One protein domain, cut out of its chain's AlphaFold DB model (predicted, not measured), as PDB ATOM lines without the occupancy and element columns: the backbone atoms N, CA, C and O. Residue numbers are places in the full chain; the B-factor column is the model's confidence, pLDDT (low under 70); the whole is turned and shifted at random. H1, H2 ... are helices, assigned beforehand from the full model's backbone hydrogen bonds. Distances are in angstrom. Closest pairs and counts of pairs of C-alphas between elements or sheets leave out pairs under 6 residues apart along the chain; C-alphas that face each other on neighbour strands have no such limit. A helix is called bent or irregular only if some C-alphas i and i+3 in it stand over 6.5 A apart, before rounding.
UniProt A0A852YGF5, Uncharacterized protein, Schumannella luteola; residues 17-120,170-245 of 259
ATOM      1  N   THR A  17      18.565  48.244 -23.608       94.31
ATOM      2  CA  THR A  17      19.384  47.037 -23.777       94.31
ATOM      3  C   THR A  17      18.538  45.768 -23.819       94.31
ATOM      4  O   THR A  17      18.737  44.935 -24.702       94.31
ATOM      5  N   ALA A  18      17.543  45.634 -22.937       90.44
ATOM      6  CA  ALA A  18      16.617  44.504 -22.969       90.44
ATOM      7  C   ALA A  18      15.810  44.465 -24.275       90.44
ATOM      8  O   ALA A  18      15.558  43.387 -24.810       90.44
ATOM      9  N   LEU A  19      15.441  45.629 -24.823       91.69
ATOM     10  CA  LEU A  19      14.767  45.719 -26.119       91.69
ATOM     11  C   LEU A  19      15.672  45.296 -27.281       91.69
ATOM     12  O   LEU A  19      15.211  44.558 -28.152       91.69
ATOM     13  N   ALA A  20      16.940  45.710 -27.278       95.00
ATOM     14  CA  ALA A  20      17.908  45.351 -28.316       95.00
ATOM     15  C   ALA A  20      18.277  43.855 -28.299       95.00
ATOM     16  O   ALA A  20      18.409  43.240 -29.354       95.00
ATOM     17  N   LEU A  21      18.391  43.247 -27.111       96.44
ATOM     18  CA  LEU A  21      18.742  41.827 -26.946       96.44
ATOM     19  C   LEU A  21      17.561  40.868 -27.146       96.44
ATOM     20  O   LEU A  21      17.739  39.666 -27.345       96.44
ATOM     21  N   ARG A  22      16.337  41.392 -27.124       94.38
ATOM     22  CA  ARG A  22      15.098  40.626 -27.260       94.38
ATOM     23  C   ARG A  22      15.030  39.687 -28.476       94.38
ATOM     24  O   ARG A  22      14.679  38.524 -28.268       94.38
ATOM     25  N   PRO A  23      15.296  40.127 -29.726       96.50
ATOM     26  CA  PRO A  23      15.274  39.227 -30.881       96.50
ATOM     27  C   PRO A  23      16.267  38.073 -30.729       96.50
ATOM     28  O   PRO A  23      15.912  36.946 -31.056       96.50
ATOM     29  N   PHE A  24      17.452  38.319 -30.165       97.38
ATOM     30  CA  PHE A  24      18.465  37.284 -29.952       97.38
ATOM     31  C   PHE A  24      18.029  36.257 -28.905       97.38
ATOM     32  O   PHE A  24      18.193  35.061 -29.128       97.38
ATOM     33  N   GLY A  25      17.394  36.695 -27.813       95.50
ATOM     34  CA  GLY A  25      16.833  35.781 -26.814       95.50
ATOM     35  C   GLY A  25      15.765  34.850 -27.401       95.50
ATOM     36  O   GLY A  25      15.790  33.643 -27.165       95.50
ATOM     37  N   TYR A  26      14.854  35.386 -28.220       96.44
ATOM     38  CA  TYR A  26      13.842  34.565 -28.896       96.44
ATOM     39  C   TYR A  26      14.421  33.686 -30.004       96.44
ATOM     40  O   TYR A  26      13.935  32.575 -30.197       96.44
ATOM     41  N   LEU A  27      15.453  34.149 -30.712       97.56
ATOM     42  CA  LEU A  27      16.131  33.360 -31.735       97.56
ATOM     43  C   LEU A  27      16.876  32.179 -31.106       97.56
ATOM     44  O   LEU A  27      16.716  31.057 -31.568       97.56
ATOM     45  N   GLY A  28      17.610  32.406 -30.013       97.25
ATOM     46  CA  GLY A  28      18.263  31.339 -29.254       97.25
ATOM     47  C   GLY A  28      17.262  30.299 -28.746       97.25
ATOM     48  O   GLY A  28      17.476  29.103 -28.925       97.25
ATOM     49  N   ALA A  29      16.121  30.743 -28.204       95.69
ATOM     50  CA  ALA A  29      15.037  29.839 -27.817       95.69
ATOM     51  C   ALA A  29      14.469  29.063 -29.021       95.69
ATOM     52  O   ALA A  29      14.283  27.854 -28.931       95.69
ATOM     53  N   ALA A  30      14.228  29.731 -30.154       97.12
ATOM     54  CA  ALA A  30      13.730  29.084 -31.367       97.12
ATOM     55  C   ALA A  30      14.687  27.993 -31.863       97.12
ATOM     56  O   ALA A  30      14.232  26.901 -32.188       97.12
ATOM     57  N   LEU A  31      15.994  28.268 -31.872       97.88
ATOM     58  CA  LEU A  31      17.026  27.309 -32.266       97.88
ATOM     59  C   LEU A  31      17.103  26.122 -31.301       97.88
ATOM     60  O   LEU A  31      17.139  24.985 -31.757       97.88
ATOM     61  N   ALA A  32      17.067  26.364 -29.988       96.94
ATOM     62  CA  ALA A  32      17.081  25.293 -28.991       96.94
ATOM     63  C   ALA A  32      15.874  24.352 -29.148       96.94
ATOM     64  O   ALA A  32      16.024  23.131 -29.191       96.94
ATOM     65  N   TRP A  33      14.674  24.915 -29.303       97.31
ATOM     66  CA  TRP A  33      13.461  24.129 -29.525       97.31
ATOM     67  C   TRP A  33      13.448  23.431 -30.890       97.31
ATOM     68  O   TRP A  33      13.025  22.282 -30.980       97.31
ATOM     69  N   ALA A  34      13.952  24.076 -31.944       97.62
ATOM     70  CA  ALA A  34      14.088  23.455 -33.259       97.62
ATOM     71  C   ALA A  34      15.080  22.283 -33.234       97.62
ATOM     72  O   ALA A  34      14.805  21.254 -33.842       97.62
ATOM     73  N   ALA A  35      16.186  22.400 -32.494       97.00
ATOM     74  CA  ALA A  35      17.152  21.321 -32.316       97.00
ATOM     75  C   ALA A  35      16.539  20.124 -31.576       97.00
ATOM     76  O   ALA A  35      16.729  18.989 -31.997       97.00
ATOM     77  N   LEU A  36      15.741  20.363 -30.527       96.31
ATOM     78  CA  LEU A  36      14.995  19.299 -29.840       96.31
ATOM     79  C   LEU A  36      13.958  18.634 -30.753       96.31
ATOM     80  O   LEU A  36      13.811  17.413 -30.730       96.31
ATOM     81  N   ALA A  37      13.261  19.416 -31.580       96.44
ATOM     82  CA  ALA A  37      12.324  18.871 -32.556       96.44
ATOM     83  C   ALA A  37      13.044  18.017 -33.610       96.44
ATOM     84  O   ALA A  37      12.626  16.894 -33.883       96.44
ATOM     85  N   ALA A  38      14.156  18.523 -34.147       96.38
ATOM     86  CA  ALA A  38      14.998  17.813 -35.098       96.38
ATOM     87  C   ALA A  38      15.577  16.533 -34.490       96.38
ATOM     88  O   ALA A  38      15.560  15.507 -35.154       96.38
ATOM     89  N   LEU A  39      16.010  16.556 -33.226       95.06
ATOM     90  CA  LEU A  39      16.458  15.368 -32.500       95.06
ATOM     91  C   LEU A  39      15.336  14.329 -32.383       95.06
ATOM     92  O   LEU A  39      15.575  13.157 -32.647       95.06
ATOM     93  N   GLY A  40      14.110  14.742 -32.046       92.81
ATOM     94  CA  GLY A  40      12.957  13.838 -32.001       92.81
ATOM     95  C   GLY A  40      12.662  13.184 -33.356       92.81
ATOM     96  O   GLY A  40      12.461  11.972 -33.427       92.81
ATOM     97  N   VAL A  41      12.707  13.967 -34.439       93.44
ATOM     98  CA  VAL A  41      12.553  13.455 -35.813       93.44
ATOM     99  C   VAL A  41      13.716  12.537 -36.194       93.44
ATOM    100  O   VAL A  41      13.491  11.464 -36.740       93.44
ATOM    101  N   MET A  42      14.949  12.919 -35.863       92.94
ATOM    102  CA  MET A  42      16.154  12.147 -36.150       92.94
ATOM    103  C   MET A  42      16.139  10.798 -35.429       92.94
ATOM    104  O   MET A  42      16.475   9.789 -36.038       92.94
ATOM    105  N   LEU A  43      15.712  10.760 -34.163       89.38
ATOM    106  CA  LEU A  43      15.515   9.512 -33.427       89.38
ATOM    107  C   LEU A  43      14.481   8.629 -34.131       89.38
ATOM    108  O   LEU A  43      14.735   7.449 -34.325       89.38
ATOM    109  N   TYR A  44      13.362   9.184 -34.596       89.50
ATOM    110  CA  TYR A  44      12.383   8.413 -35.367       89.50
ATOM    111  C   TYR A  44      12.969   7.847 -36.676       89.50
ATOM    112  O   TYR A  44      12.690   6.707 -37.034       89.50
ATOM    113  N   THR A  45      13.785   8.613 -37.402       88.75
ATOM    114  CA  THR A  45      14.286   8.186 -38.719       88.75
ATOM    115  C   THR A  45      15.531   7.307 -38.659       88.75
ATOM    116  O   THR A  45      15.693   6.435 -39.504       88.75
ATOM    117  N   LEU A  46      16.434   7.553 -37.705       91.25
ATOM    118  CA  LEU A  46      17.754   6.919 -37.663       91.25
ATOM    119  C   LEU A  46      17.840   5.771 -36.665       91.25
ATOM    120  O   LEU A  46      18.608   4.840 -36.899       91.25
ATOM    121  N   LEU A  47      17.059   5.795 -35.579       88.69
ATOM    122  CA  LEU A  47      17.137   4.753 -34.554       88.69
ATOM    123  C   LEU A  47      16.923   3.334 -35.114       88.69
ATOM    124  O   LEU A  47      17.683   2.465 -34.701       88.69
ATOM    125  N   PRO A  48      16.018   3.077 -36.088       86.25
ATOM    126  CA  PRO A  48      15.902   1.753 -36.710       86.25
ATOM    127  C   PRO A  48      17.215   1.233 -37.316       86.25
ATOM    128  O   PRO A  48      17.513   0.048 -37.207       86.25
ATOM    129  N   SER A  49      18.014   2.119 -37.917       85.31
ATOM    130  CA  SER A  49      19.283   1.770 -38.576       85.31
ATOM    131  C   SER A  49      20.462   1.591 -37.616       85.31
ATOM    132  O   SER A  49      21.505   1.096 -38.023       85.31
ATOM    133  N   MET A  50      20.310   1.993 -36.350       88.75
ATOM    134  CA  MET A  50      21.364   1.934 -35.329       88.75
ATOM    135  C   MET A  50      21.275   0.685 -34.436       88.75
ATOM    136  O   MET A  50      22.052   0.552 -33.494       88.75
ATOM    137  N   ILE A  51      20.307  -0.208 -34.675       86.69
ATOM    138  CA  ILE A  51      20.095  -1.397 -33.843       86.69
ATOM    139  C   ILE A  51      21.078  -2.495 -34.264       86.69
ATOM    140  O   ILE A  51      20.852  -3.204 -35.244       86.69
ATOM    141  N   GLU A  52      22.144  -2.657 -33.482       86.06
ATOM    142  CA  GLU A  52      23.089  -3.772 -33.575       86.06
ATOM    143  C   GLU A  52      23.205  -4.495 -32.219       86.06
ATOM    144  O   GLU A  52      23.263  -3.828 -31.180       86.06
ATOM    145  N   PRO A  53      23.267  -5.843 -32.182       85.56
ATOM    146  CA  PRO A  53      23.148  -6.790 -33.302       85.56
ATOM    147  C   PRO A  53      21.702  -6.892 -33.844       85.56
ATOM    148  O   PRO A  53      20.771  -6.431 -33.181       85.56
ATOM    149  N   PRO A  54      21.476  -7.495 -35.033       84.06
ATOM    150  CA  PRO A  54      20.138  -7.606 -35.620       84.06
ATOM    151  C   PRO A  54      19.145  -8.277 -34.666       84.06
ATOM    152  O   PRO A  54      19.494  -9.219 -33.949       84.06
ATOM    153  N   LEU A  55      17.886  -7.830 -34.694       83.38
ATOM    154  CA  LEU A  55      16.822  -8.285 -33.787       83.38
ATOM    155  C   LEU A  55      16.615  -9.810 -33.837       83.38
ATOM    156  O   LEU A  55      16.318 -10.420 -32.814       83.38
ATOM    157  N   SER A  56      16.876 -10.449 -34.982       81.50
ATOM    158  CA  SER A  56      16.832 -11.914 -35.142       81.50
ATOM    159  C   SER A  56      17.810 -12.683 -34.241       81.50
ATOM    160  O   SER A  56      17.631 -13.877 -33.986       81.50
ATOM    161  N   SER A  57      18.851 -12.017 -33.746       85.94
ATOM    162  CA  SER A  57      19.840 -12.605 -32.843       85.94
ATOM    163  C   SER A  57      19.431 -12.540 -31.370       85.94
ATOM    164  O   SER A  57      20.053 -13.212 -30.545       85.94
ATOM    165  N   ALA A  58      18.385 -11.781 -31.027       87.44
ATOM    166  CA  ALA A  58      17.990 -11.593 -29.640       87.44
ATOM    167  C   ALA A  58      17.465 -12.911 -29.029       87.44
ATOM    168  O   ALA A  58      16.547 -13.523 -29.583       87.44
ATOM    169  N   PRO A  59      17.988 -13.351 -27.868       84.38
ATOM    170  CA  PRO A  59      17.634 -14.643 -27.277       84.38
ATOM    171  C   PRO A  59      16.140 -14.758 -26.951       84.38
ATOM    172  O   PRO A  59      15.554 -15.811 -27.181       84.38
ATOM    173  N   GLY A  60      15.501 -13.666 -26.516       81.62
ATOM    174  CA  GLY A  60      14.065 -13.650 -26.213       81.62
ATOM    175  C   GLY A  60      13.177 -13.945 -27.426       81.62
ATOM    176  O   GLY A  60      12.155 -14.604 -27.286       81.62
ATOM    177  N   LEU A  61      13.594 -13.550 -28.635       83.81
ATOM    178  CA  LEU A  61      12.845 -13.805 -29.874       83.81
ATOM    179  C   LEU A  61      12.844 -15.280 -30.294       83.81
ATOM    180  O   LEU A  61      11.987 -15.682 -31.071       83.81
ATOM    181  N   ARG A  62      13.772 -16.094 -29.777       82.88
ATOM    182  CA  ARG A  62      13.854 -17.528 -30.101       82.88
ATOM    183  C   ARG A  62      12.910 -18.394 -29.272       82.88
ATOM    184  O   ARG A  62      12.594 -19.499 -29.695       82.88
ATOM    185  N   VAL A  63      12.506 -17.915 -28.096       83.06
ATOM    186  CA  VAL A  63      11.628 -18.650 -27.167       83.06
ATOM    187  C   VAL A  63      10.149 -18.309 -27.405       83.06
ATOM    188  O   VAL A  63       9.252 -19.093 -27.085       83.06
ATOM    189  N   LEU A  64       9.894 -17.191 -28.096       84.06
ATOM    190  CA  LEU A  64       8.592 -16.817 -28.643       84.06
ATOM    191  C   LEU A  64       8.012 -17.938 -29.521       84.06
ATOM    192  O   LEU A  64       8.553 -18.270 -30.573       84.06
ATOM    193  N   GLY A  65       6.897 -18.519 -29.076       78.88
ATOM    194  CA  GLY A  65       6.220 -19.645 -29.728       78.88
ATOM    195  C   GLY A  65       6.429 -21.009 -29.062       78.88
ATOM    196  O   GLY A  65       5.677 -21.932 -29.366       78.88
ATOM    197  N   VAL A  66       7.387 -21.140 -28.138       90.81
ATOM    198  CA  VAL A  66       7.554 -22.354 -27.314       90.81
ATOM    199  C   VAL A  66       6.754 -22.235 -26.019       90.81
ATOM    200  O   VAL A  66       6.057 -23.174 -25.639       90.81
ATOM    201  N   ASP A  67       6.801 -21.067 -25.375       93.00
ATOM    202  CA  ASP A  67       6.015 -20.761 -24.180       93.00
ATOM    203  C   ASP A  67       4.888 -19.762 -24.509       93.00
ATOM    204  O   ASP A  67       5.109 -18.644 -24.997       93.00
ATOM    205  N   VAL A  68       3.644 -20.174 -24.240       92.94
ATOM    206  CA  VAL A  68       2.448 -19.337 -24.416       92.94
ATOM    207  C   VAL A  68       2.503 -18.115 -23.494       92.94
ATOM    208  O   VAL A  68       2.116 -17.022 -23.909       92.94
ATOM    209  N   GLY A  69       3.015 -18.271 -22.271       93.19
ATOM    210  CA  GLY A  69       3.155 -17.190 -21.298       93.19
ATOM    211  C   GLY A  69       4.120 -16.107 -21.773       93.19
ATOM    212  O   GLY A  69       3.771 -14.925 -21.748       93.19
ATOM    213  N   GLU A  70       5.288 -16.496 -22.288       90.50
ATOM    214  CA  GLU A  70       6.256 -15.549 -22.860       90.50
ATOM    215  C   GLU A  70       5.707 -14.845 -24.103       90.50
ATOM    216  O   GLU A  70       5.887 -13.638 -24.270       90.50
ATOM    217  N   THR A  71       4.972 -15.575 -24.946       92.06
ATOM    218  CA  THR A  71       4.333 -15.005 -26.137       92.06
ATOM    219  C   THR A  71       3.306 -13.935 -25.754       92.06
ATOM    220  O   THR A  71       3.312 -12.836 -26.315       92.06
ATOM    221  N   ILE A  72       2.454 -14.205 -24.758       94.00
ATOM    222  CA  ILE A  72       1.484 -13.229 -24.239       94.00
ATOM    223  C   ILE A  72       2.207 -12.019 -23.633       94.00
ATOM    224  O   ILE A  72       1.854 -10.876 -23.941       94.00
ATOM    225  N   ALA A  73       3.231 -12.249 -22.807       93.19
ATOM    226  CA  ALA A  73       4.004 -11.181 -22.179       93.19
ATOM    227  C   ALA A  73       4.676 -10.274 -23.221       93.19
ATOM    228  O   ALA A  73       4.631  -9.049 -23.092       93.19
ATOM    229  N   PHE A  74       5.229 -10.853 -24.286       92.06
ATOM    230  CA  PHE A  74       5.822 -10.111 -25.394       92.06
ATOM    231  C   PHE A  74       4.796  -9.264 -26.146       92.06
ATOM    232  O   PHE A  74       5.054  -8.089 -26.399       92.06
ATOM    233  N   VAL A  75       3.620  -9.813 -26.466       93.38
ATOM    234  CA  VAL A  75       2.553  -9.065 -27.153       93.38
ATOM    235  C   VAL A  75       2.080  -7.884 -26.303       93.38
ATOM    236  O   VAL A  75       1.946  -6.770 -26.816       93.38
ATOM    237  N   ILE A  76       1.883  -8.088 -24.997       95.50
ATOM    238  CA  ILE A  76       1.509  -7.015 -24.065       95.50
ATOM    239  C   ILE A  76       2.625  -5.969 -23.979       95.50
ATOM    240  O   ILE A  76       2.359  -4.772 -24.110       95.50
ATOM    241  N   GLY A  77       3.873  -6.407 -23.798       94.94
ATOM    242  CA  GLY A  77       5.037  -5.530 -23.711       94.94
ATOM    243  C   GLY A  77       5.233  -4.698 -24.976       94.94
ATOM    244  O   GLY A  77       5.456  -3.491 -24.892       94.94
ATOM    245  N   MET A  78       5.061  -5.306 -26.149       93.31
ATOM    246  CA  MET A  78       5.123  -4.623 -27.437       93.31
ATOM    247  C   MET A  78       3.971  -3.632 -27.606       93.31
ATOM    248  O   MET A  78       4.200  -2.521 -28.070       93.31
ATOM    249  N   GLY A  79       2.751  -3.987 -27.192       95.31
ATOM    250  CA  GLY A  79       1.601  -3.083 -27.230       95.31
ATOM    251  C   GLY A  79       1.787  -1.851 -26.339       95.31
ATOM    252  O   GLY A  79       1.595  -0.720 -26.787       95.31
ATOM    253  N   LEU A  80       2.229  -2.046 -25.093       96.25
ATOM    254  CA  LEU A  80       2.546  -0.949 -24.171       96.25
ATOM    255  C   LEU A  80       3.728  -0.113 -24.676       96.25
ATOM    256  O   LEU A  80       3.673   1.118 -24.653       96.25
ATOM    257  N   GLY A  81       4.765  -0.779 -25.191       94.75
ATOM    258  CA  GLY A  81       5.918  -0.149 -25.822       94.75
ATOM    259  C   GLY A  81       5.516   0.708 -27.017       94.75
ATOM    260  O   GLY A  81       5.946   1.852 -27.107       94.75
ATOM    261  N   ALA A  82       4.626   0.216 -27.882       95.81
ATOM    262  CA  ALA A  82       4.087   0.968 -29.011       95.81
ATOM    263  C   ALA A  82       3.374   2.238 -28.536       95.81
ATOM    264  O   ALA A  82       3.651   3.321 -29.036       95.81
ATOM    265  N   ILE A  83       2.500   2.142 -27.531       95.56
ATOM    266  CA  ILE A  83       1.803   3.317 -26.986       95.56
ATOM    267  C   ILE A  83       2.806   4.348 -26.461       95.56
ATOM    268  O   ILE A  83       2.722   5.520 -26.823       95.56
ATOM    269  N   MET A  84       3.777   3.917 -25.655       95.81
ATOM    270  CA  MET A  84       4.762   4.811 -25.049       95.81
ATOM    271  C   MET A  84       5.695   5.441 -26.092       95.81
ATOM    272  O   MET A  84       5.844   6.660 -26.130       95.81
ATOM    273  N   ILE A  85       6.297   4.630 -26.965       94.56
ATOM    274  CA  ILE A  85       7.209   5.086 -28.021       94.56
ATOM    275  C   ILE A  85       6.462   5.987 -28.998       94.56
ATOM    276  O   ILE A  85       6.932   7.076 -29.320       94.56
ATOM    277  N   GLY A  86       5.277   5.563 -29.434       94.50
ATOM    278  CA  GLY A  86       4.438   6.325 -30.343       94.50
ATOM    279  C   GLY A  86       4.076   7.692 -29.774       94.50
ATOM    280  O   GLY A  86       4.199   8.703 -30.464       94.50
ATOM    281  N   PHE A  87       3.710   7.737 -28.493       93.62
ATOM    282  CA  PHE A  87       3.450   8.980 -27.778       93.62
ATOM    283  C   PHE A  87       4.687   9.885 -27.722       93.62
ATOM    284  O   PHE A  87       4.604  11.047 -28.115       93.62
ATOM    285  N   LEU A  88       5.843   9.372 -27.295       94.19
ATOM    286  CA  LEU A  88       7.071  10.164 -27.166       94.19
ATOM    287  C   LEU A  88       7.559  10.703 -28.519       94.19
ATOM    288  O   LEU A  88       7.837  11.897 -28.637       94.19
ATOM    289  N   LEU A  89       7.614   9.845 -29.543       94.06
ATOM    290  CA  LEU A  89       8.080  10.205 -30.886       94.06
ATOM    291  C   LEU A  89       7.150  11.187 -31.594       94.06
ATOM    292  O   LEU A  89       7.590  11.899 -32.489       94.06
ATOM    293  N   LEU A  90       5.879  11.246 -31.206       93.06
ATOM    294  CA  LEU A  90       4.930  12.205 -31.755       93.06
ATOM    295  C   LEU A  90       4.936  13.521 -30.970       93.06
ATOM    296  O   LEU A  90       5.036  14.601 -31.549       93.06
ATOM    297  N   VAL A  91       4.824  13.443 -29.645       92.25
ATOM    298  CA  VAL A  91       4.574  14.604 -28.782       92.25
ATOM    299  C   VAL A  91       5.809  15.471 -28.606       92.25
ATOM    300  O   VAL A  91       5.684  16.693 -28.645       92.25
ATOM    301  N   ILE A  92       6.997  14.881 -28.453       93.25
ATOM    302  CA  ILE A  92       8.237  15.644 -28.260       93.25
ATOM    303  C   ILE A  92       8.518  16.570 -29.453       93.25
ATOM    304  O   ILE A  92       8.612  17.782 -29.234       93.25
ATOM    305  N   PRO A  93       8.619  16.076 -30.706       95.69
ATOM    306  CA  PRO A  93       8.921  16.954 -31.829       95.69
ATOM    307  C   PRO A  93       7.796  17.943 -32.119       95.69
ATOM    308  O   PRO A  93       8.066  19.062 -32.546       95.69
ATOM    309  N   LEU A  94       6.544  17.580 -31.836       94.69
ATOM    310  CA  LEU A  94       5.404  18.466 -32.034       94.69
ATOM    311  C   LEU A  94       5.367  19.609 -31.009       94.69
ATOM    312  O   LEU A  94       5.169  20.767 -31.384       94.69
ATOM    313  N   ALA A  95       5.615  19.311 -29.731       94.00
ATOM    314  CA  ALA A  95       5.720  20.309 -28.671       94.00
ATOM    315  C   ALA A  95       6.917  21.234 -28.905       94.00
ATOM    316  O   ALA A  95       6.771  22.459 -28.903       94.00
ATOM    317  N   ALA A  96       8.093  20.653 -29.159       96.44
ATOM    318  CA  ALA A  96       9.316  21.398 -29.415       96.44
ATOM    319  C   ALA A  96       9.195  22.240 -30.697       96.44
ATOM    320  O   ALA A  96       9.471  23.436 -30.679       96.44
ATOM    321  N   GLY A  97       8.673  21.670 -31.784       97.06
ATOM    322  CA  GLY A  97       8.433  22.388 -33.035       97.06
ATOM    323  C   GLY A  97       7.443  23.540 -32.866       97.06
ATOM    324  O   GLY A  97       7.699  24.654 -33.326       97.06
ATOM    325  N   GLY A  98       6.351  23.327 -32.126       95.75
ATOM    326  CA  GLY A  98       5.392  24.387 -31.816       95.75
ATOM    327  C   GLY A  98       5.997  25.526 -30.988       95.75
ATOM    328  O   GLY A  98       5.754  26.700 -31.281       95.75
ATOM    329  N   LEU A  99       6.840  25.207 -30.002       95.88
ATOM    330  CA  LEU A  99       7.586  26.198 -29.218       95.88
ATOM    331  C   LEU A  99       8.629  26.945 -30.060       95.88
ATOM    332  O   LEU A  99       8.791  28.158 -29.886       95.88
ATOM    333  N   ALA A 100       9.286  26.272 -31.006       97.56
ATOM    334  CA  ALA A 100      10.204  26.899 -31.950       97.56
ATOM    335  C   ALA A 100       9.474  27.922 -32.837       97.56
ATOM    336  O   ALA A 100       9.917  29.064 -32.969       97.56
ATOM    337  N   ILE A 101       8.303  27.557 -33.366       97.56
ATOM    338  CA  ILE A 101       7.481  28.426 -34.220       97.56
ATOM    339  C   ILE A 101       6.930  29.628 -33.442       97.56
ATOM    340  O   ILE A 101       6.944  30.760 -33.946       97.56
ATOM    341  N   LEU A 102       6.484  29.430 -32.198       96.12
ATOM    342  CA  LEU A 102       6.087  30.532 -31.316       96.12
ATOM    343  C   LEU A 102       7.270  31.465 -31.026       96.12
ATOM    344  O   LEU A 102       7.124  32.683 -31.134       96.12
ATOM    345  N   SER A 103       8.447  30.909 -30.735       96.69
ATOM    346  CA  SER A 103       9.673  31.681 -30.503       96.69
ATOM    347  C   SER A 103      10.056  32.515 -31.727       96.69
ATOM    348  O   SER A 103      10.263  33.721 -31.603       96.69
ATOM    349  N   LEU A 104      10.029  31.925 -32.925       97.62
ATOM    350  CA  LEU A 104      10.281  32.629 -34.184       97.62
ATOM    351  C   LEU A 104       9.245  33.735 -34.438       97.62
ATOM    352  O   LEU A 104       9.587  34.839 -34.863       97.62
ATOM    353  N   THR A 105       7.979  33.488 -34.094       96.56
ATOM    354  CA  THR A 105       6.925  34.513 -34.154       96.56
ATOM    355  C   THR A 105       7.267  35.706 -33.250       96.56
ATOM    356  O   THR A 105       7.017  36.855 -33.627       96.56
ATOM    357  N   TYR A 106       7.871  35.476 -32.080       95.94
ATOM    358  CA  TYR A 106       8.329  36.553 -31.199       95.94
ATOM    359  C   TYR A 106       9.578  37.270 -31.704       95.94
ATOM    360  O   TYR A 106       9.664  38.478 -31.492       95.94
ATOM    361  N   VAL A 107      10.485  36.591 -32.418       97.62
ATOM    362  CA  VAL A 107      11.583  37.252 -33.148       97.62
ATOM    363  C   VAL A 107      11.005  38.246 -34.155       97.62
ATOM    364  O   VAL A 107      11.338  39.426 -34.137       97.62
ATOM    365  N   VAL A 108      10.059  37.814 -34.991       97.25
ATOM    366  CA  VAL A 108       9.451  38.696 -36.002       97.25
ATOM    367  C   VAL A 108       8.696  39.860 -35.352       97.25
ATOM    368  O   VAL A 108       8.766  40.996 -35.828       97.25
ATOM    369  N   ARG A 109       7.973  39.615 -34.251       95.75
ATOM    370  CA  ARG A 109       7.258  40.678 -33.528       95.75
ATOM    371  C   ARG A 109       8.198  41.645 -32.811       95.75
ATOM    372  O   ARG A 109       7.864  42.821 -32.742       95.75
ATOM    373  N   SER A 110       9.346  41.201 -32.298       95.88
ATOM    374  CA  SER A 110      10.285  42.077 -31.583       95.88
ATOM    375  C   SER A 110      10.992  43.071 -32.503       95.88
ATOM    376  O   SER A 110      11.311  44.174 -32.064       95.88
ATOM    377  N   LEU A 111      11.164  42.726 -33.783       96.50
ATOM    378  CA  LEU A 111      11.725  43.619 -34.802       96.50
ATOM    379  C   LEU A 111      10.756  44.735 -35.226       96.50
ATOM    380  O   LEU A 111      11.176  45.755 -35.771       96.50
ATOM    381  N   ARG A 112       9.453  44.575 -34.971       96.62
ATOM    382  CA  ARG A 112       8.429  45.548 -35.366       96.62
ATOM    383  C   ARG A 112       8.340  46.693 -34.343       96.62
ATOM    384  O   ARG A 112       8.047  46.432 -33.174       96.62
ATOM    385  N   PRO A 113       8.477  47.968 -34.765       94.31
ATOM    386  CA  PRO A 113       8.433  49.123 -33.861       94.31
ATOM    387  C   PRO A 113       7.168  49.196 -32.995       94.31
ATOM    388  O   PRO A 113       7.245  49.570 -31.827       94.31
ATOM    389  N   ALA A 114       6.027  48.754 -33.538       95.06
ATOM    390  CA  ALA A 114       4.733  48.736 -32.857       95.06
ATOM    391  C   ALA A 114       4.700  47.894 -31.563       95.06
ATOM    392  O   ALA A 114       3.828  48.109 -30.728       95.06
ATOM    393  N   TYR A 115       5.641  46.959 -31.374       92.25
ATOM    394  CA  TYR A 115       5.699  46.083 -30.195       92.25
ATOM    395  C   TYR A 115       6.853  46.412 -29.233       92.25
ATOM    396  O   TYR A 115       7.099  45.657 -28.288       92.25
ATOM    397  N   ARG A 116       7.578  47.523 -29.438       89.62
ATOM    398  CA  ARG A 116       8.732  47.892 -28.593       89.62
ATOM    399  C   ARG A 116       8.352  48.096 -27.126       89.62
ATOM    400  O   ARG A 116       9.089  47.662 -26.254       89.62
ATOM    401  N   GLY A 117       7.196  48.696 -26.848       86.62
ATOM    402  CA  GLY A 117       6.724  48.929 -25.476       86.62
ATOM    403  C   GLY A 117       6.010  47.740 -24.830       86.62
ATOM    404  O   GLY A 117       5.627  47.818 -23.667       86.62
ATOM    405  N   GLU A 118       5.796  46.644 -25.562       88.31
ATOM    406  CA  GLU A 118       4.925  45.558 -25.120       88.31
ATOM    407  C   GLU A 118       5.712  44.305 -24.731       88.31
ATOM    408  O   GLU A 118       6.662  43.889 -25.403       88.31
ATOM    409  N   ARG A 119       5.284  43.633 -23.660       86.75
ATOM    410  CA  ARG A 119       5.741  42.282 -23.327       86.75
ATOM    411  C   ARG A 119       5.134  41.292 -24.334       86.75
ATOM    412  O   ARG A 119       3.926  41.200 -24.443       86.75
ATOM    413  N   LEU A 120       5.957  40.566 -25.089       88.31
ATOM    414  CA  LEU A 120       5.538  39.686 -26.188       88.31
ATOM    415  C   LEU A 120       5.228  38.277 -25.697       88.31
ATOM    416  O   LEU A 120       4.276  37.657 -26.168       88.31
ATOM    417  N   SER A 170      -0.942  32.354 -33.324       90.38
ATOM    418  CA  SER A 170      -0.336  32.052 -32.020       90.38
ATOM    419  C   SER A 170      -1.265  31.227 -31.124       90.38
ATOM    420  O   SER A 170      -0.783  30.411 -30.356       90.38
ATOM    421  N   ALA A 171      -2.585  31.413 -31.230       87.56
ATOM    422  CA  ALA A 171      -3.571  30.619 -30.506       87.56
ATOM    423  C   ALA A 171      -3.548  29.155 -30.959       87.56
ATOM    424  O   ALA A 171      -3.530  28.274 -30.108       87.56
ATOM    425  N   PHE A 172      -3.479  28.899 -32.271       88.56
ATOM    426  CA  PHE A 172      -3.327  27.548 -32.812       88.56
ATOM    427  C   PHE A 172      -2.091  26.854 -32.229       88.56
ATOM    428  O   PHE A 172      -2.228  25.803 -31.611       88.56
ATOM    429  N   TRP A 173      -0.911  27.473 -32.323       92.69
ATOM    430  CA  TRP A 173       0.327  26.878 -31.804       92.69
ATOM    431  C   TRP A 173       0.359  26.769 -30.277       92.69
ATOM    432  O   TRP A 173       0.890  25.800 -29.748       92.69
ATOM    433  N   SER A 174      -0.230  27.714 -29.540       90.00
ATOM    434  CA  SER A 174      -0.346  27.591 -28.082       90.00
ATOM    435  C   SER A 174      -1.266  26.438 -27.679       90.00
ATOM    436  O   SER A 174      -0.899  25.666 -26.803       90.00
ATOM    437  N   VAL A 175      -2.422  26.275 -28.334       85.69
ATOM    438  CA  VAL A 175      -3.303  25.110 -28.121       85.69
ATOM    439  C   VAL A 175      -2.562  23.824 -28.470       85.69
ATOM    440  O   VAL A 175      -2.657  22.850 -27.723       85.69
ATOM    441  N   LEU A 176      -1.793  23.841 -29.562       88.06
ATOM    442  CA  LEU A 176      -0.996  22.709 -30.012       88.06
ATOM    443  C   LEU A 176      -0.027  22.237 -28.913       88.06
ATOM    444  O   LEU A 176      -0.083  21.099 -28.452       88.06
ATOM    445  N   VAL A 177       0.816  23.158 -28.447       90.81
ATOM    446  CA  VAL A 177       1.835  22.914 -27.422       90.81
ATOM    447  C   VAL A 177       1.198  22.501 -26.095       90.81
ATOM    448  O   VAL A 177       1.618  21.518 -25.495       90.81
ATOM    449  N   VAL A 178       0.148  23.192 -25.645       85.94
ATOM    450  CA  VAL A 178      -0.539  22.848 -24.388       85.94
ATOM    451  C   VAL A 178      -1.138  21.442 -24.451       85.94
ATOM    452  O   VAL A 178      -0.977  20.676 -23.503       85.94
ATOM    453  N   SER A 179      -1.752  21.062 -25.577       84.12
ATOM    454  CA  SER A 179      -2.318  19.713 -25.741       84.12
ATOM    455  C   SER A 179      -1.241  18.622 -25.723       84.12
ATOM    456  O   SER A 179      -1.531  17.491 -25.345       84.12
ATOM    457  N   CYS A 180      -0.004  18.947 -26.110       88.94
ATOM    458  CA  CYS A 180       1.134  18.031 -26.020       88.94
ATOM    459  C   CYS A 180       1.564  17.790 -24.563       88.94
ATOM    460  O   CYS A 180       1.909  16.669 -24.204       88.94
ATOM    461  N   PHE A 181       1.505  18.818 -23.712       86.62
ATOM    462  CA  PHE A 181       1.818  18.698 -22.281       86.62
ATOM    463  C   PHE A 181       0.687  18.078 -21.454       86.62
ATOM    464  O   PHE A 181       0.930  17.567 -20.365       86.62
ATOM    465  N   THR A 182      -0.544  18.121 -21.958       83.50
ATOM    466  CA  THR A 182      -1.740  17.603 -21.279       83.50
ATOM    467  C   THR A 182      -2.499  16.646 -22.196       83.50
ATOM    468  O   THR A 182      -3.626  16.920 -22.622       83.50
ATOM    469  N   PRO A 183      -1.871  15.518 -22.563       81.00
ATOM    470  CA  PRO A 183      -2.463  14.597 -23.511       81.00
ATOM    471  C   PRO A 183      -3.720  13.952 -22.918       81.00
ATOM    472  O   PRO A 183      -3.708  13.390 -21.825       81.00
ATOM    473  N   GLY A 184      -4.823  13.996 -23.660       82.25
ATOM    474  CA  GLY A 184      -6.001  13.207 -23.313       82.25
ATOM    475  C   GLY A 184      -5.737  11.715 -23.527       82.25
ATOM    476  O   GLY A 184      -4.962  11.338 -24.406       82.25
ATOM    477  N   PHE A 185      -6.452  10.854 -22.797       84.00
ATOM    478  CA  PHE A 185      -6.360   9.394 -22.960       84.00
ATOM    479  C   PHE A 185      -6.538   8.949 -24.424       84.00
ATOM    480  O   PHE A 185      -5.797   8.105 -24.917       84.00
ATOM    481  N   ARG A 186      -7.465   9.583 -25.160       85.69
ATOM    482  CA  ARG A 186      -7.671   9.330 -26.597       85.69
ATOM    483  C   ARG A 186      -6.440   9.666 -27.434       85.69
ATOM    484  O   ARG A 186      -6.124   8.917 -28.347       85.69
ATOM    485  N   THR A 187      -5.753  10.768 -27.131       85.56
ATOM    486  CA  THR A 187      -4.514  11.161 -27.815       85.56
ATOM    487  C   THR A 187      -3.411  10.145 -27.546       85.56
ATOM    488  O   THR A 187      -2.774   9.689 -28.495       85.56
ATOM    489  N   VAL A 188      -3.234   9.730 -26.284       90.00
ATOM    490  CA  VAL A 188      -2.270   8.686 -25.897       90.00
ATOM    491  C   VAL A 188      -2.549   7.389 -26.657       90.00
ATOM    492  O   VAL A 188      -1.661   6.867 -27.324       90.00
ATOM    493  N   LEU A 189      -3.800   6.923 -26.656       90.69
ATOM    494  CA  LEU A 189      -4.181   5.693 -27.347       90.69
ATOM    495  C   LEU A 189      -4.006   5.804 -28.871       90.69
ATOM    496  O   LEU A 189      -3.458   4.898 -29.490       90.69
ATOM    497  N   SER A 190      -4.391   6.934 -29.479       90.94
ATOM    498  CA  SER A 190      -4.180   7.172 -30.917       90.94
ATOM    499  C   SER A 190      -2.699   7.248 -31.295       90.94
ATOM    500  O   SER A 190      -2.326   6.839 -32.392       90.94
ATOM    501  N   SER A 191      -1.843   7.695 -30.370       92.12
ATOM    502  CA  SER A 191      -0.388   7.686 -30.557       92.12
ATOM    503  C   SER A 191       0.170   6.261 -30.573       92.12
ATOM    504  O   SER A 191       1.211   6.025 -31.174       92.12
ATOM    505  N   GLY A 192      -0.546   5.285 -30.006       94.50
ATOM    506  CA  GLY A 192      -0.204   3.870 -30.139       94.50
ATOM    507  C   GLY A 192      -0.165   3.397 -31.588       94.50
ATOM    508  O   GLY A 192       0.717   2.621 -31.932       94.50
ATOM    509  N   VAL A 193      -1.018   3.929 -32.471       94.38
ATOM    510  CA  VAL A 193      -0.970   3.598 -33.910       94.38
ATOM    511  C   VAL A 193       0.323   4.114 -34.547       94.38
ATOM    512  O   VAL A 193       0.933   3.413 -35.351       94.38
ATOM    513  N   TRP A 194       0.795   5.300 -34.138       95.06
ATOM    514  CA  TRP A 194       2.100   5.830 -34.556       95.06
ATOM    515  C   TRP A 194       3.245   4.941 -34.064       95.06
ATOM    516  O   TRP A 194       4.182   4.653 -34.805       95.06
ATOM    517  N   GLY A 195       3.141   4.444 -32.832       95.88
ATOM    518  CA  GLY A 195       4.089   3.485 -32.276       95.88
ATOM    519  C   GLY A 195       4.095   2.146 -32.997       95.88
ATOM    520  O   GLY A 195       5.165   1.615 -33.258       95.88
ATOM    521  N   VAL A 196       2.930   1.621 -33.381       96.00
ATOM    522  CA  VAL A 196       2.835   0.406 -34.201       96.00
ATOM    523  C   VAL A 196       3.485   0.636 -35.563       96.00
ATOM    524  O   VAL A 196       4.301  -0.177 -35.978       96.00
ATOM    525  N   ALA A 197       3.201   1.760 -36.229       95.38
ATOM    526  CA  ALA A 197       3.855   2.120 -37.489       95.38
ATOM    527  C   ALA A 197       5.387   2.159 -37.338       95.38
ATOM    528  O   ALA A 197       6.121   1.635 -38.179       95.38
ATOM    529  N   TYR A 198       5.871   2.733 -36.236       95.50
ATOM    530  CA  TYR A 198       7.290   2.783 -35.910       95.50
ATOM    531  C   TYR A 198       7.885   1.390 -35.654       95.50
ATOM    532  O   TYR A 198       8.898   1.045 -36.252       95.50
ATOM    533  N   LEU A 199       7.243   0.559 -34.829       94.75
ATOM    534  CA  LEU A 199       7.709  -0.799 -34.531       94.75
ATOM    535  C   LEU A 199       7.690  -1.708 -35.759       94.75
ATOM    536  O   LEU A 199       8.604  -2.507 -35.916       94.75
ATOM    537  N   VAL A 200       6.700  -1.567 -36.644       94.88
ATOM    538  CA  VAL A 200       6.691  -2.257 -37.943       94.88
ATOM    539  C   VAL A 200       7.900  -1.822 -38.762       94.88
ATOM    540  O   VAL A 200       8.602  -2.676 -39.293       94.88
ATOM    541  N   THR A 201       8.179  -0.515 -38.807       93.75
ATOM    542  CA  THR A 201       9.329   0.042 -39.535       93.75
ATOM    543  C   THR A 201      10.655  -0.499 -39.008       93.75
ATOM    544  O   THR A 201      11.467  -0.999 -39.778       93.75
ATOM    545  N   VAL A 202      10.848  -0.468 -37.689       93.19
ATOM    546  CA  VAL A 202      12.012  -1.070 -37.029       93.19
ATOM    547  C   VAL A 202      12.082  -2.568 -37.305       93.19
ATOM    548  O   VAL A 202      13.145  -3.085 -37.634       93.19
ATOM    549  N   GLY A 203      10.950  -3.258 -37.183       92.50
ATOM    550  CA  GLY A 203      10.845  -4.698 -37.334       92.50
ATOM    551  C   GLY A 203      11.325  -5.155 -38.701       92.50
ATOM    552  O   GLY A 203      12.203  -6.001 -38.764       92.50
ATOM    553  N   TRP A 204      10.817  -4.572 -39.788       92.75
ATOM    554  CA  TRP A 204      11.246  -4.986 -41.125       92.75
ATOM    555  C   TRP A 204      12.661  -4.504 -41.473       92.75
ATOM    556  O   TRP A 204      13.343  -5.183 -42.226       92.75
ATOM    557  N   MET A 205      13.147  -3.388 -40.918       90.38
ATOM    558  CA  MET A 205      14.534  -2.948 -41.147       90.38
ATOM    559  C   MET A 205      15.564  -3.826 -40.427       90.38
ATOM    560  O   MET A 205      16.651  -4.060 -40.947       90.38
ATOM    561  N   ALA A 206      15.235  -4.304 -39.228       89.75
ATOM    562  CA  ALA A 206      16.131  -5.113 -38.407       89.75
ATOM    563  C   ALA A 206      15.937  -6.627 -38.593       89.75
ATOM    564  O   ALA A 206      16.686  -7.426 -38.020       89.75
ATOM    565  N   TRP A 207      14.923  -7.028 -39.362       88.00
ATOM    566  CA  TRP A 207      14.664  -8.412 -39.733       88.00
ATOM    567  C   TRP A 207      15.110  -8.659 -41.174       88.00
ATOM    568  O   TRP A 207      14.901  -7.803 -42.029       88.00
ATOM    569  N   PRO A 208      15.703  -9.820 -41.493       83.56
ATOM    570  CA  PRO A 208      16.044 -10.149 -42.870       83.56
ATOM    571  C   PRO A 208      14.763 -10.311 -43.699       83.56
ATOM    572  O   PRO A 208      14.069 -11.325 -43.614       83.56
ATOM    573  N   VAL A 209      14.441  -9.293 -44.491       90.62
ATOM    574  CA  VAL A 209      13.345  -9.324 -45.460       90.62
ATOM    575  C   VAL A 209      13.890  -9.835 -46.805       90.62
ATOM    576  O   VAL A 209      15.002  -9.463 -47.182       90.62
ATOM    577  N   PRO A 210      13.158 -10.690 -47.548       93.56
ATOM    578  CA  PRO A 210      13.575 -11.122 -48.880       93.56
ATOM    579  C   PRO A 210      13.824  -9.942 -49.828       93.56
ATOM    580  O   PRO A 210      12.997  -9.025 -49.912       93.56
ATOM    581  N   ALA A 211      14.922 -10.016 -50.583       93.06
ATOM    582  CA  ALA A 211      15.290  -9.005 -51.569       93.06
ATOM    583  C   ALA A 211      14.145  -8.756 -52.566       93.06
ATOM    584  O   ALA A 211      13.572  -9.697 -53.119       93.06
ATOM    585  N   GLY A 212      13.812  -7.487 -52.795       94.00
ATOM    586  CA  GLY A 212      12.739  -7.045 -53.686       94.00
ATOM    587  C   GLY A 212      11.389  -6.798 -53.001       94.00
ATOM    588  O   GLY A 212      10.482  -6.268 -53.643       94.00
ATOM    589  N   SER A 213      11.230  -7.140 -51.716       95.44
ATOM    590  CA  SER A 213       9.997  -6.856 -50.958       95.44
ATOM    591  C   SER A 213      10.083  -5.625 -50.046       95.44
ATOM    592  O   SER A 213       9.086  -5.228 -49.443       95.44
ATOM    593  N   GLU A 214      11.230  -4.945 -50.009       94.12
ATOM    594  CA  GLU A 214      11.446  -3.688 -49.284       94.12
ATOM    595  C   GLU A 214      10.440  -2.591 -49.680       94.12
ATOM    596  O   GLU A 214       9.886  -1.955 -48.779       94.12
ATOM    597  N   PRO A 215      10.100  -2.379 -50.973       96.25
ATOM    598  CA  PRO A 215       9.121  -1.358 -51.356       96.25
ATOM    599  C   PRO A 215       7.734  -1.589 -50.743       96.25
ATOM    600  O   PRO A 215       7.029  -0.627 -50.438       96.25
ATOM    601  N   ILE A 216       7.346  -2.854 -50.532       96.38
ATOM    602  CA  ILE A 216       6.064  -3.214 -49.915       96.38
ATOM    603  C   ILE A 216       6.059  -2.759 -48.457       96.38
ATOM    604  O   ILE A 216       5.130  -2.077 -48.031       96.38
ATOM    605  N   TRP A 217       7.113  -3.082 -47.706       95.31
ATOM    606  CA  TRP A 217       7.222  -2.710 -46.297       95.31
ATOM    607  C   TRP A 217       7.370  -1.205 -46.087       95.31
ATOM    608  O   TRP A 217       6.745  -0.659 -45.179       95.31
ATOM    609  N   VAL A 218       8.088  -0.511 -46.974       94.19
ATOM    610  CA  VAL A 218       8.096   0.959 -47.016       94.19
ATOM    611  C   VAL A 218       6.676   1.491 -47.226       94.19
ATOM    612  O   VAL A 218       6.234   2.367 -46.483       94.19
ATOM    613  N   GLY A 219       5.929   0.933 -48.185       95.94
ATOM    614  CA  GLY A 219       4.531   1.287 -48.424       95.94
ATOM    615  C   GLY A 219       3.645   1.076 -47.193       95.94
ATOM    616  O   GLY A 219       2.906   1.981 -46.808       95.94
ATOM    617  N   VAL A 220       3.763  -0.077 -46.525       95.69
ATOM    618  CA  VAL A 220       3.032  -0.396 -45.286       95.69
ATOM    619  C   VAL A 220       3.366   0.604 -44.177       95.69
ATOM    620  O   VAL A 220       2.451   1.169 -43.575       95.69
ATOM    621  N   SER A 221       4.651   0.880 -43.937       94.12
ATOM    622  CA  SER A 221       5.105   1.868 -42.951       94.12
ATOM    623  C   SER A 221       4.537   3.262 -43.227       94.12
ATOM    624  O   SER A 221       4.035   3.914 -42.310       94.12
ATOM    625  N   VAL A 222       4.559   3.712 -44.487       94.00
ATOM    626  CA  VAL A 222       4.014   5.019 -44.891       94.00
ATOM    627  C   VAL A 222       2.504   5.074 -44.674       94.00
ATOM    628  O   VAL A 222       2.013   6.034 -44.082       94.00
ATOM    629  N   VAL A 223       1.759   4.049 -45.095       96.31
ATOM    630  CA  VAL A 223       0.299   3.990 -44.914       96.31
ATOM    631  C   VAL A 223      -0.069   4.010 -43.431       96.31
ATOM    632  O   VAL A 223      -0.939   4.788 -43.033       96.31
ATOM    633  N   LEU A 224       0.614   3.220 -42.596       94.94
ATOM    634  CA  LEU A 224       0.395   3.208 -41.148       94.94
ATOM    635  C   LEU A 224       0.744   4.557 -40.505       94.94
ATOM    636  O   LEU A 224      -0.016   5.051 -39.673       94.94
ATOM    637  N   GLY A 225       1.850   5.183 -40.920       93.12
ATOM    638  CA  GLY A 225       2.246   6.512 -40.454       93.12
ATOM    639  C   GLY A 225       1.205   7.581 -40.800       93.12
ATOM    640  O   GLY A 225       0.783   8.344 -39.932       93.12
ATOM    641  N   VAL A 226       0.717   7.601 -42.044       95.31
ATOM    642  CA  VAL A 226      -0.340   8.530 -42.478       95.31
ATOM    643  C   VAL A 226      -1.641   8.277 -41.716       95.31
ATOM    644  O   VAL A 226      -2.245   9.226 -41.214       95.31
ATOM    645  N   ALA A 227      -2.062   7.018 -41.571       94.75
ATOM    646  CA  ALA A 227      -3.262   6.663 -40.816       94.75
ATOM    647  C   ALA A 227      -3.168   7.126 -39.353       94.75
ATOM    648  O   ALA A 227      -4.110   7.721 -38.827       94.75
ATOM    649  N   ALA A 228      -2.014   6.930 -38.714       92.94
ATOM    650  CA  ALA A 228      -1.752   7.408 -37.364       92.94
ATOM    651  C   ALA A 228      -1.852   8.940 -37.258       92.94
ATOM    652  O   ALA A 228      -2.530   9.442 -36.360       92.94
ATOM    653  N   LEU A 229      -1.262   9.693 -38.196       93.56
ATOM    654  CA  LEU A 229      -1.375  11.160 -38.224       93.56
ATOM    655  C   LEU A 229      -2.823  11.626 -38.381       93.56
ATOM    656  O   LEU A 229      -3.245  12.565 -37.701       93.56
ATOM    657  N   VAL A 230      -3.605  10.961 -39.235       95.19
ATOM    658  CA  VAL A 230      -5.032  11.259 -39.413       95.19
ATOM    659  C   VAL A 230      -5.800  11.007 -38.115       95.19
ATOM    660  O   VAL A 230      -6.548  11.880 -37.677       95.19
ATOM    661  N   LEU A 231      -5.596   9.862 -37.458       93.88
ATOM    662  CA  LEU A 231      -6.278   9.525 -36.204       93.88
ATOM    663  C   LEU A 231      -5.933  10.497 -35.072       93.88
ATOM    664  O   LEU A 231      -6.832  10.951 -34.359       93.88
ATOM    665  N   VAL A 232      -4.660  10.867 -34.936       90.06
ATOM    666  CA  VAL A 232      -4.218  11.894 -33.981       90.06
ATOM    667  C   VAL A 232      -4.871  13.234 -34.313       90.06
ATOM    668  O   VAL A 232      -5.422  13.883 -33.424       90.06
ATOM    669  N   GLY A 233      -4.868  13.643 -35.585       90.88
ATOM    670  CA  GLY A 233      -5.481  14.893 -36.033       90.88
ATOM    671  C   GLY A 233      -6.985  14.953 -35.751       90.88
ATOM    672  O   GLY A 233      -7.491  15.972 -35.277       90.88
ATOM    673  N   LEU A 234      -7.702  13.849 -35.969       91.44
ATOM    674  CA  LEU A 234      -9.124  13.722 -35.644       91.44
ATOM    675  C   LEU A 234      -9.362  13.755 -34.131       91.44
ATOM    676  O   LEU A 234     -10.207  14.520 -33.661       91.44
ATOM    677  N   SER A 235      -8.591  12.986 -33.358       87.88
ATOM    678  CA  SER A 235      -8.642  12.977 -31.889       87.88
ATOM    679  C   SER A 235      -8.430  14.381 -31.316       87.88
ATOM    680  O   SER A 235      -9.163  14.848 -30.434       87.88
ATOM    681  N   TRP A 236      -7.486  15.117 -31.897       83.69
ATOM    682  CA  TRP A 236      -7.213  16.489 -31.520       83.69
ATOM    683  C   TRP A 236      -8.346  17.433 -31.880       83.69
ATOM    684  O   TRP A 236      -8.787  18.224 -31.044       83.69
ATOM    685  N   ARG A 237      -8.872  17.325 -33.103       87.19
ATOM    686  CA  ARG A 237     -10.007  18.126 -33.553       87.19
ATOM    687  C   ARG A 237     -11.211  17.926 -32.636       87.19
ATOM    688  O   ARG A 237     -11.836  18.912 -32.256       87.19
ATOM    689  N   HIS A 238     -11.504  16.695 -32.224       81.06
ATOM    690  CA  HIS A 238     -12.557  16.416 -31.245       81.06
ATOM    691  C   HIS A 238     -12.259  17.021 -29.872       81.06
ATOM    692  O   HIS A 238     -13.166  17.550 -29.233       81.06
ATOM    693  N   SER A 239     -11.002  16.997 -29.431       76.94
ATOM    694  CA  SER A 239     -10.601  17.583 -28.147       76.94
ATOM    695  C   SER A 239     -10.749  19.109 -28.139       76.94
ATOM    696  O   SER A 239     -11.227  19.676 -27.157       76.94
ATOM    697  N   VAL A 240     -10.413  19.764 -29.257       74.19
ATOM    698  CA  VAL A 240     -10.487  21.224 -29.427       74.19
ATOM    699  C   VAL A 240     -11.918  21.702 -29.698       74.19
ATOM    700  O   VAL A 240     -12.340  22.711 -29.135       74.19
ATOM    701  N   LEU A 241     -12.678  21.005 -30.553       75.00
ATOM    702  CA  LEU A 241     -14.029  21.419 -30.963       75.00
ATOM    703  C   LEU A 241     -15.120  20.925 -30.016       75.00
ATOM    704  O   LEU A 241     -15.989  21.713 -29.647       75.00
ATOM    705  N   GLY A 242     -15.038  19.670 -29.560       66.81
ATOM    706  CA  GLY A 242     -16.009  19.075 -28.635       66.81
ATOM    707  C   GLY A 242     -16.061  19.789 -27.283       66.81
ATOM    708  O   GLY A 242     -16.985  19.567 -26.507       66.81
ATOM    709  N   GLY A 243     -15.080  20.670 -27.026       61.97
ATOM    710  CA  GLY A 243     -15.115  21.818 -26.111       61.97
ATOM    711  C   GLY A 243     -16.486  22.431 -25.912       61.97
ATOM    712  O   GLY A 243     -16.966  22.565 -24.791       61.97
ATOM    713  N   ARG A 244     -17.069  22.824 -27.040       59.19
ATOM    714  CA  ARG A 244     -18.142  23.811 -27.103       59.19
ATOM    715  C   ARG A 244     -19.521  23.231 -26.827       59.19
ATOM    716  O   ARG A 244     -20.350  23.939 -26.269       59.19
ATOM    717  N   ASP A 245     -19.740  21.965 -27.158       60.78
ATOM    718  CA  ASP A 245     -21.079  21.370 -27.107       60.78
ATOM    719  C   ASP A 245     -21.460  20.922 -25.685       60.78
ATOM    720  O   ASP A 245     -22.611  21.051 -25.279       60.78
TER     721      ASP A 245
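This is residues 17 to 120 and 170 to 245 of the 259 residues of an uncharacterized protein of Schumannella luteola (UniProt A0A852YGF5). Two long helices, H1 and H3, lie side by side and run opposite ways, making the length of the model, and a helical hairpin of H5 and H6 crosses H3, with H5 packed on H3 and H6 on H5. The short H4 lies along H3 on the side away from H1, and the small H2 is near where H3 begins. The printed part has 180 residues with six named helices, H1 to H6 in order, and no named strand; the class is all helix. The whole is loose, with a radius of gyration of the C-alphas of 21.0 A, and elongated, spanning 71 by 43 by 29 A.

H3, the longest helix, holds residues 68 to 110 and measures 62.3 A, from C-alpha 68 at (2.448, -19.337, -24.416) to C-alpha 110 at (10.285, 42.077, -31.583). It is neither bent nor irregular, but only just: C-alphas 90 and 93 are 6.2 A apart. H1, residues 17 to 50, measures 46.6 A and begins at (19.384, 47.037, -23.777); it is irregular, with C-alphas 20 and 23 7.1 A apart, and has a kink of 42 degrees near residue 44. H5 is residues 185 to 206, 30.9 A, and H6 is residues 214 to 241, 40.2 A, ending at (-14.029, 21.419, -30.963). H4, residues 170 to 181, measures 16.7 A, and H2, residues 59 to 63, 7.2 A.

H3 and H5 are the hub, touching three helices each. H3 touches H1 at a shallow tilt of 25 degrees, opposite ways, with the closest C-alphas, Ala 37 and Pro 93, 4.0 A apart. With residues 91 to 105 alone, H3 touches H4 at a shallow tilt of 29 degrees, opposite ways; the closest C-alphas are Ala 95 and Val 177, 4.8 A. With residues 79 to 90 alone, it touches H5, only just about perpendicular at 72 degrees; the closest C-alphas, Gly 86 and Gly 195, are 3.5 A apart. H5 and H6 form a hairpin at a shallow tilt of 10 degrees, with the C-alphas of Trp 194 and Ala 228 closest at 5.0 A. H5 also touches H1, whose residues 44 to 49 alone take part, at a steep tilt of 53 degrees; the closest C-alphas, Pro 48 and Val 202, are 4.8 A apart. The helix packing is part aligned, part crossed: three of five touching pairs are at a shallow tilt. H2 and H3 are close but not clearly touching, with the closest C-alphas, Val 63 and Glu 70, 7.6 A apart. H4 and H6 are near each other, while H3 and H6 are apart. Each O i to N i+4 pair is within hydrogen-bond range in H4 and H6; the counts are 26 of 30 in H1, 38 of 39 in H3, 16 of 18 in H5, and 0 of 1 in H2, where 2 of 2 O i to N i+3 pairs are in range.

The C-alphas farthest apart, Val 66 and Pro 113, are 71.8 A apart. Residues 121 to 169 are not printed, and C-alphas 120 and 170 are 11.3 A apart across this cut. Of the links printed whole, none is long. Mean pLDDT of the printed part is 91.1, with residues 242 to 245 under 70.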